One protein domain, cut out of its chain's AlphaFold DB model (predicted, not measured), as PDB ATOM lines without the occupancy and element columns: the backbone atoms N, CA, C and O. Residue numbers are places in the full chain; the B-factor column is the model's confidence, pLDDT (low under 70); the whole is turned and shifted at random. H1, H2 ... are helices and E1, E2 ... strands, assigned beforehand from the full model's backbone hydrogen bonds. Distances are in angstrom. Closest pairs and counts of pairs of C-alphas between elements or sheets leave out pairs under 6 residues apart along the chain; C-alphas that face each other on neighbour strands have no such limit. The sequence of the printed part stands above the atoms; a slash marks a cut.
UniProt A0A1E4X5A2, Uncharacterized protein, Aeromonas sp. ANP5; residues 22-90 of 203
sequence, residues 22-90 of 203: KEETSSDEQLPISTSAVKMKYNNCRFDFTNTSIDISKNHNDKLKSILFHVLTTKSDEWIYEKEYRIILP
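AT A GLANCE: This is residues 22 to 90 of the 203 residues of an uncharacterized protein of Aeromonas sp. ANP5 (UniProt A0A1E4X5A2). A two-strand antiparallel sheet, E1 and E2, has one end near the last residue of helix H1; residues 40 to 59 swing round to H1's first residue, and short H2 makes a corner between H1 and E2. Under half of the 69 printed residues are in named elements, in order E1, H1, H2, E2, class mixed. The whole is flat, 35 by 34 by 14 A, only just loose, close to compact, with a radius of gyration of 13.3 A.

HOW THE PARTS SIT: E1, residues 34 to 39, and E2, residues 85 to 88, are antiparallel, with N 34 and O 88 within hydrogen-bond range at 2.8 A. The closest C-alphas of E1 and H1, residues 60 to 73, are those of Lys 39 and Thr 73, 7.6 A. H2, residues 77 to 82, is apart from E1 and H1. In H1 every O i to N i+4 pair is within range; H2 has 0 of 2, and 2 of 3 O i to N i+3 pairs.

IN THESE COORDINATES: E1 begins at C-alpha 34 (146.823, 198.063, 136.396) and spans 10.8 A, H1 20.0 A; E2 ends at C-alpha 88 (146.749, 193.290, 136.516).

THE WHOLE: The printed part has no cut. The E1 to H1 link is long. Residues 25 to 30 and 49 to 58 have pLDDT under 70.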
ATOM      1  N   LYS A  22     142.438 200.798 143.377       81.56
ATOM      2  CA  LYS A  22     143.052 202.108 143.084       81.56
ATOM      3  C   LYS A  22     144.115 202.573 144.078       81.56
ATOM      4  O   LYS A  22     145.030 203.285 143.681       81.56
ATOM      5  N   GLU A  23     143.965 202.197 145.341       77.19
ATOM      6  CA  GLU A  23     144.884 202.555 146.425       77.19
ATOM      7  C   GLU A  23     146.153 201.687 146.440       77.19
ATOM      8  O   GLU A  23     147.128 202.028 147.109       77.19
ATOM      9  N   GLU A  24     146.179 200.585 145.681       74.12
ATOM     10  CA  GLU A  24     147.384 199.779 145.519       74.12
ATOM     11  C   GLU A  24     148.439 200.592 144.769       74.12
ATOM     12  O   GLU A  24     148.244 201.053 143.645       74.12
ATOM     13  N   THR A  25     149.603 200.738 145.383       63.16
ATOM     14  CA  THR A  25     150.775 201.312 144.731       63.16
ATOM     15  C   THR A  25     151.821 200.217 144.619       63.16
ATOM     16  O   THR A  25     152.159 199.546 145.594       63.16
ATOM     17  N   SER A  26     152.332 199.975 143.413       58.16
ATOM     18  CA  SER A  26     153.530 199.154 143.274       58.16
ATOM     19  C   SER A  26     154.747 200.033 143.514       58.16
ATOM     20  O   SER A  26     154.997 200.962 142.751       58.16
ATOM     21  N   SER A  27     155.557 199.677 144.506       54.56
ATOM     22  CA  SER A  27     156.936 200.166 144.625       54.56
ATOM     23  C   SER A  27     157.860 199.615 143.526       54.56
ATOM     24  O   SER A  27     159.003 200.042 143.420       54.56
ATOM     25  N   ASP A  28     157.384 198.659 142.712       61.59
ATOM     26  CA  ASP A  28     158.114 198.152 141.547       61.59
ATOM     27  C   ASP A  28     157.825 198.978 140.304       61.59
ATOM     28  O   ASP A  28     156.736 198.903 139.732       61.59
ATOM     29  N   GLU A  29     158.821 199.711 139.829       63.72
ATOM     30  CA  GLU A  29     158.712 200.391 138.542       63.72
ATOM     31  C   GLU A  29     158.760 199.404 137.361       63.72
ATOM     32  O   GLU A  29     158.270 199.734 136.277       63.72
ATOM     33  N   GLN A  30     159.267 198.178 137.554       68.50
ATOM     34  CA  GLN A  30     159.643 197.281 136.452       68.50
ATOM     35  C   GLN A  30     158.509 196.373 135.952       68.50
ATOM     36  O   GLN A  30     158.530 195.952 134.795       68.50
ATOM     37  N   LEU A  31     157.501 196.075 136.779       78.81
ATOM     38  CA  LEU A  31     156.389 195.200 136.392       78.81
ATOM     39  C   LEU A  31     155.174 195.997 135.897       78.81
ATOM     40  O   LEU A  31     154.895 197.088 136.403       78.81
ATOM     41  N   PRO A  32     154.418 195.477 134.910       82.50
ATOM     42  CA  PRO A  32     153.161 196.089 134.517       82.50
ATOM     43  C   PRO A  32     152.153 195.984 135.663       82.50
ATOM     44  O   PRO A  32     151.904 194.898 136.184       82.50
ATOM     45  N   ILE A  33     151.546 197.113 136.017       85.06
ATOM     46  CA  ILE A  33     150.452 197.171 136.979       85.06
ATOM     47  C   ILE A  33     149.261 197.887 136.356       85.06
ATOM     48  O   ILE A  33     149.407 198.867 135.622       85.06
ATOM     49  N   SER A  34     148.074 197.383 136.656       86.81
ATOM     50  CA  SER A  34     146.823 198.063 136.396       86.81
ATOM     51  C   SER A  34     145.861 197.814 137.542       86.81
ATOM     52  O   SER A  34     145.323 196.720 137.698       86.81
ATOM     53  N   THR A  35     145.683 198.849 138.355       84.88
ATOM     54  CA  THR A  35     144.843 198.848 139.558       84.88
ATOM     55  C   THR A  35     143.371 199.131 139.280       84.88
ATOM     56  O   THR A  35     142.520 198.921 140.141       84.88
ATOM     57  N   SER A  36     143.069 199.590 138.066       86.31
ATOM     58  CA  SER A  36     141.713 199.789 137.555       86.31
ATOM     59  C   SER A  36     141.448 198.812 136.416       86.31
ATOM     60  O   SER A  36     142.374 198.362 135.747       86.31
ATOM     61  N   ALA A  37     140.182 198.495 136.167       90.44
ATOM     62  CA  ALA A  37     139.805 197.591 135.088       90.44
ATOM     63  C   ALA A  37     140.224 198.130 133.700       90.44
ATOM     64  O   ALA A  37     139.750 199.174 133.251       90.44
ATOM     65  N   VAL A  38     141.072 197.389 132.984       91.44
ATOM     66  CA  VAL A  38     141.498 197.688 131.609       91.44
ATOM     67  C   VAL A  38     140.733 196.820 130.629       91.44
ATOM     68  O   VAL A  38     140.674 195.599 130.768       91.44
ATOM     69  N   LYS A  39     140.169 197.459 129.605       93.19
ATOM     70  CA  LYS A  39     139.488 196.771 128.511       93.19
ATOM     71  C   LYS A  39     140.493 195.995 127.658       93.19
ATOM     72  O   LYS A  39     141.494 196.561 127.217       93.19
ATOM     73  N   MET A  40     140.185 194.732 127.379       93.88
ATOM     74  CA  MET A  40     141.003 193.895 126.505       93.88
ATOM     75  C   MET A  40     140.995 194.398 125.058       93.88
ATOM     76  O   MET A  40     139.967 194.835 124.529       93.88
ATOM     77  N   LYS A  41     142.158 194.315 124.410       93.00
ATOM     78  CA  LYS A  41     142.321 194.468 122.964       93.00
ATOM     79  C   LYS A  41     142.145 193.107 122.306       93.00
ATOM     80  O   LYS A  41     142.606 192.096 122.830       93.00
ATOM     81  N   TYR A  42     141.503 193.105 121.148       92.12
ATOM     82  CA  TYR A  42     141.265 191.899 120.372       92.12
ATOM     83  C   TYR A  42     141.966 192.028 119.027       92.12
ATOM     84  O   TYR A  42     141.875 193.081 118.387       92.12
ATOM     85  N   ASN A  43     142.756 191.016 118.683       88.31
ATOM     86  CA  ASN A  43     143.330 190.858 117.356       88.31
ATOM     87  C   ASN A  43     143.685 189.387 117.094       88.31
ATOM     88  O   ASN A  43     143.926 188.608 118.012       88.31
ATOM     89  N   ASN A  44     143.779 189.018 115.820       87.00
ATOM     90  CA  ASN A  44     144.325 187.727 115.386       87.00
ATOM     91  C   ASN A  44     145.796 187.805 114.947       87.00
ATOM     92  O   ASN A  44     146.354 186.841 114.419       87.00
ATOM     93  N   CYS A  45     146.443 188.948 115.165       79.81
ATOM     94  CA  CYS A  45     147.849 189.131 114.845       79.81
ATOM     95  C   CYS A  45     148.708 188.645 116.010       79.81
ATOM     96  O   CYS A  45     148.536 189.078 117.148       79.81
ATOM     97  N   ARG A  46     149.685 187.778 115.726       73.25
ATOM     98  CA  ARG A  46     150.722 187.475 116.715       73.25
ATOM     99  C   ARG A  46     151.472 188.754 117.060       73.25
ATOM    100  O   ARG A  46     151.691 189.600 116.196       73.25
ATOM    101  N   PHE A  47     151.868 188.867 118.323       75.00
ATOM    102  CA  PHE A  47     152.694 189.975 118.765       75.00
ATOM    103  C   PHE A  47     153.988 190.017 117.945       75.00
ATOM    104  O   PHE A  47     154.762 189.060 117.958       75.00
ATOM    105  N   ASP A  48     154.205 191.123 117.239       74.38
ATOM    106  CA  ASP A  48     155.410 191.365 116.456       74.38
ATOM    107  C   ASP A  48     156.284 192.398 117.170       74.38
ATOM    108  O   ASP A  48     156.006 193.599 117.165       74.38
ATOM    109  N   PHE A  49     157.364 191.906 117.775       68.00
ATOM    110  CA  PHE A  49     158.337 192.721 118.498       68.00
ATOM    111  C   PHE A  49     159.057 193.737 117.594       68.00
ATOM    112  O   PHE A  49     159.546 194.753 118.088       68.00
ATOM    113  N   THR A  50     159.130 193.476 116.285       67.56
ATOM    114  CA  THR A  50     159.839 194.328 115.317       67.56
ATOM    115  C   THR A  50     159.009 195.524 114.858       67.56
ATOM    116  O   THR A  50     159.577 196.549 114.492       67.56
ATOM    117  N   ASN A  51     157.680 195.412 114.929       60.94
ATOM    118  CA  ASN A  51     156.732 196.394 114.399       60.94
ATOM    119  C   ASN A  51     155.941 197.138 115.488       60.94
ATOM    120  O   ASN A  51     155.194 198.077 115.215       60.94
ATOM    121  N   THR A  52     156.086 196.753 116.755       60.75
ATOM    122  CA  THR A  52     155.627 197.615 117.839       60.75
ATOM    123  C   THR A  52     156.381 198.940 117.780       60.75
ATOM    124  O   THR A  52     157.611 198.948 117.815       60.75
ATOM    125  N   SER A  53     155.642 200.051 117.764       56.72
ATOM    126  CA  SER A  53     156.121 201.418 118.003       56.72
ATOM    127  C   SER A  53     156.630 201.578 119.442       56.72
ATOM    128  O   SER A  53     156.166 202.400 120.228       56.72
ATOM    129  N   ILE A  54     157.573 200.721 119.826       57.69
ATOM    130  CA  ILE A  54     158.350 200.853 121.038       57.69
ATOM    131  C   ILE A  54     159.331 201.968 120.748       57.69
ATOM    132  O   ILE A  54     160.264 201.812 119.963       57.69
ATOM    133  N   ASP A  55     159.069 203.100 121.381       59.88
ATOM    134  CA  ASP A  55     159.967 204.234 121.400       59.88
ATOM    135  C   ASP A  55     161.372 203.765 121.809       59.88
ATOM    136  O   ASP A  55     161.596 203.320 122.937       59.88
ATOM    137  N   ILE A  56     162.299 203.807 120.851       58.56
ATOM    138  CA  ILE A  56     163.680 203.326 120.995       58.56
ATOM    139  C   ILE A  56     164.423 204.155 122.059       58.56
ATOM    140  O   ILE A  56     165.437 203.709 122.588       58.56
ATOM    141  N   SER A  57     163.899 205.335 122.413       63.75
ATOM    142  CA  SER A  57     164.437 206.182 123.480       63.75
ATOM    143  C   SER A  57     164.176 205.651 124.897       63.75
ATOM    144  O   SER A  57     164.807 206.118 125.846       63.75
ATOM    145  N   LYS A  58     163.276 204.672 125.070       68.94
ATOM    146  CA  LYS A  58     162.966 204.093 126.384       68.94
ATOM    147  C   LYS A  58     164.043 203.116 126.844       68.94
ATOM    148  O   LYS A  58     164.620 202.374 126.049       68.94
ATOM    149  N   ASN A  59     164.273 203.069 128.158       78.06
ATOM    150  CA  ASN A  59     165.174 202.081 128.741       78.06
ATOM    151  C   ASN A  59     164.631 200.647 128.538       78.06
ATOM    152  O   ASN A  59     163.460 200.419 128.216       78.06
ATOM    153  N   HIS A  60     165.500 199.658 128.742       77.88
ATOM    154  CA  HIS A  60     165.166 198.246 128.552       77.88
ATOM    155  C   HIS A  60     163.969 197.776 129.402       77.88
ATOM    156  O   HIS A  60     163.144 196.990 128.930       77.88
ATOM    157  N   ASN A  61     163.837 198.275 130.632       79.44
ATOM    158  CA  ASN A  61     162.778 197.863 131.555       79.44
ATOM    159  C   ASN A  61     161.407 198.382 131.113       79.44
ATOM    160  O   ASN A  61     160.441 197.622 131.091       79.44
ATOM    161  N   ASP A  62     161.326 199.633 130.666       79.69
ATOM    162  CA  ASP A  62     160.097 200.219 130.128       79.69
ATOM    163  C   ASP A  62     159.621 199.480 128.872       79.69
ATOM    164  O   ASP A  62     158.419 199.272 128.670       79.69
ATOM    165  N   LYS A  63     160.568 199.028 128.041       78.81
ATOM    166  CA  LYS A  63     160.280 198.191 126.874       78.81
ATOM    167  C   LYS A  63     159.683 196.845 127.285       78.81
ATOM    168  O   LYS A  63     158.618 196.482 126.782       78.81
ATOM    169  N   LEU A  64     160.318 196.128 128.214       81.44
ATOM    170  CA  LEU A  64     159.798 194.857 128.731       81.44
ATOM    171  C   LEU A  64     158.417 195.020 129.367       81.44
ATOM    172  O   LEU A  64     157.508 194.249 129.063       81.44
ATOM    173  N   LYS A  65     158.229 196.058 130.184       83.75
ATOM    174  CA  LYS A  65     156.946 196.389 130.804       83.75
ATOM    175  C   LYS A  65     155.853 196.610 129.762       83.75
ATOM    176  O   LYS A  65     154.761 196.059 129.897       83.75
ATOM    177  N   SER A  66     156.150 197.357 128.696       82.75
ATOM    178  CA  SER A  66     155.217 197.595 127.589       82.75
ATOM    179  C   SER A  66     154.839 196.303 126.862       82.75
ATOM    180  O   SER A  66     153.674 196.110 126.516       82.75
ATOM    181  N   ILE A  67     155.807 195.413 126.630       84.38
ATOM    182  CA  ILE A  67     155.575 194.126 125.965       84.38
ATOM    183  C   ILE A  67     154.705 193.226 126.840       84.38
ATOM    184  O   ILE A  67     153.687 192.721 126.373       84.38
ATOM    185  N   LEU A  68     155.065 193.068 128.116       86.81
ATOM    186  CA  LEU A  68     154.296 192.264 129.066       86.81
ATOM    187  C   LEU A  68     152.867 192.791 129.195       86.81
ATOM    188  O   LEU A  68     151.920 192.012 129.125       86.81
ATOM    189  N   PHE A  69     152.695 194.109 129.310       88.19
ATOM    190  CA  PHE A  69     151.369 194.713 129.364       88.19
ATOM    191  C   PHE A  69     150.562 194.432 128.094       88.19
ATOM    192  O   PHE A  69     149.393 194.071 128.185       88.19
ATOM    193  N   HIS A  70     151.175 194.542 126.911       88.00
ATOM    194  CA  HIS A  70     150.509 194.208 125.654       88.00
ATOM    195  C   HIS A  70     150.062 192.741 125.623       88.00
ATOM    196  O   HIS A  70     148.910 192.462 125.314       88.00
ATOM    197  N   VAL A  71     150.941 191.803 125.983       88.44
ATOM    198  CA  VAL A  71     150.614 190.368 126.014       88.44
ATOM    199  C   VAL A  71     149.475 190.081 126.997       88.44
ATOM    200  O   VAL A  71     148.552 189.338 126.675       88.44
ATOM    201  N   LEU A  72     149.493 190.708 128.176       90.94
ATOM    202  CA  LEU A  72     148.457 190.533 129.196       90.94
ATOM    203  C   LEU A  72     147.126 191.216 128.842       90.94
ATOM    204  O   LEU A  72     146.104 190.858 129.428       90.94
ATOM    205  N   THR A  73     147.117 192.169 127.905       92.75
ATOM    206  CA  THR A  73     145.924 192.947 127.518       92.75
ATOM    207  C   THR A  73     145.418 192.663 126.105       92.75
ATOM    208  O   THR A  73     144.446 193.287 125.679       92.75
ATOM    209  N   THR A  74     146.003 191.692 125.401       92.06
ATOM    210  CA  THR A  74     145.578 191.262 124.061       92.06
ATOM    211  C   THR A  74     145.049 189.823 124.086       92.06
ATOM    212  O   THR A  74     145.626 188.948 124.732       92.06
ATOM    213  N   LYS A  75     143.938 189.564 123.389       92.56
ATOM    214  CA  LYS A  75     143.312 188.238 123.233       92.56
ATOM    215  C   LYS A  75     142.885 188.028 121.773       92.56
ATOM    216  O   LYS A  75     142.719 189.000 121.045       92.56
ATOM    217  N   SER A  76     142.700 186.777 121.349       92.38
ATOM    218  CA  SER A  76     142.223 186.469 119.991       92.38
ATOM    219  C   SER A  76     140.807 187.001 119.742       92.38
ATOM    220  O   SER A  76     139.975 186.996 120.656       92.38
ATOM    221  N   ASP A  77     140.527 187.407 118.500       93.44
ATOM    222  CA  ASP A  77     139.215 187.911 118.072       93.44
ATOM    223  C   ASP A  77     138.093 186.886 118.262       93.44
ATOM    224  O   ASP A  77     136.944 187.273 118.462       93.44
ATOM    225  N   GLU A  78     138.404 185.587 118.290       92.44
ATOM    226  CA  GLU A  78     137.427 184.533 118.598       92.44
ATOM    227  C   GLU A  78     136.736 184.753 119.951       92.44
ATOM    228  O   GLU A  78     135.601 184.332 120.138       92.44
ATOM    229  N   TRP A  79     137.383 185.468 120.877       90.69
ATOM    230  CA  TRP A  79     136.884 185.758 122.223       90.69
ATOM    231  C   TRP A  79     136.346 187.190 122.375       90.69
ATOM    232  O   TRP A  79     136.060 187.630 123.490       90.69
ATOM    233  N   ILE A  80     136.182 187.941 121.279       92.94
ATOM    234  CA  ILE A  80     135.757 189.353 121.312       92.94
ATOM    235  C   ILE A  80     134.383 189.560 121.959       92.94
ATOM    236  O   ILE A  80     134.126 190.589 122.591       92.94
ATOM    237  N   TYR A  81     133.499 188.563 121.854       88.62
ATOM    238  CA  TYR A  81     132.157 188.605 122.431       88.62
ATOM    239  C   TYR A  81     132.166 188.639 123.967       88.62
ATOM    240  O   TYR A  81     131.169 189.038 124.570       88.62
ATOM    241  N   GLU A  82     133.269 188.247 124.613       89.88
ATOM    242  CA  GLU A  82     133.393 188.272 126.071       89.88
ATOM    243  C   GLU A  82     133.440 189.691 126.638       89.88
ATOM    244  O   GLU A  82     133.043 189.884 127.787       89.88
ATOM    245  N   LYS A  83     133.885 190.674 125.835       91.81
ATOM    246  CA  LYS A  83     134.072 192.075 126.255       91.81
ATOM    247  C   LYS A  83     134.815 192.164 127.598       91.81
ATOM    248  O   LYS A  83     134.391 192.865 128.512       91.81
ATOM    249  N   GLU A  84     135.895 191.399 127.711       93.06
ATOM    250  CA  GLU A  84     136.644 191.156 128.940       93.06
ATOM    251  C   GLU A  84     137.365 192.423 129.427       93.06
ATOM    252  O   GLU A  84     137.896 193.217 128.640       93.06
ATOM    253  N   TYR A  85     137.404 192.580 130.748       92.75
ATOM    254  CA  TYR A  85     138.200 193.580 131.448       92.75
ATOM    255  C   TYR A  85     139.144 192.873 132.420       92.75
ATOM    256  O   TYR A  85     138.749 191.903 133.067       92.75
ATOM    257  N   ARG A  86     140.379 193.366 132.541       92.38
ATOM    258  CA  ARG A  86     141.390 192.826 133.458       92.38
ATOM    259  C   ARG A  86     141.913 193.889 134.402       92.38
ATOM    260  O   ARG A  86     142.168 195.017 133.999       92.38
ATOM    261  N   ILE A  87     142.135 193.481 135.639       91.44
ATOM    262  CA  ILE A  87     143.009 194.164 136.590       91.44
ATOM    263  C   ILE A  87     144.286 193.323 136.645       91.44
ATOM    264  O   ILE A  87     144.213 192.096 136.704       91.44
ATOM    265  N   ILE A  88     145.449 193.968 136.582       91.00
ATOM    266  CA  ILE A  88     146.749 193.290 136.516       91.00
ATOM    267  C   ILE A  88     147.557 193.704 137.739       91.00
ATOM    268  O   ILE A  88     147.971 194.856 137.843       91.00
ATOM    269  N   LEU A  89     147.793 192.762 138.651       88.50
ATOM    270  CA  LEU A  89     148.598 192.978 139.852       88.50
ATOM    271  C   LEU A  89     149.796 192.016 139.861       88.50
ATOM    272  O   LEU A  89     149.632 190.840 139.525       88.50
ATOM    273  N   PRO A  90     150.992 192.477 140.262       85.88
ATOM    274  CA  PRO A  90     152.122 191.592 140.527       85.88
ATOM    275  C   PRO A  90     151.803 190.563 141.622       85.88
ATOM    276  O   PRO A  90     151.157 190.893 142.613       85.88
TER     277      PRO A  90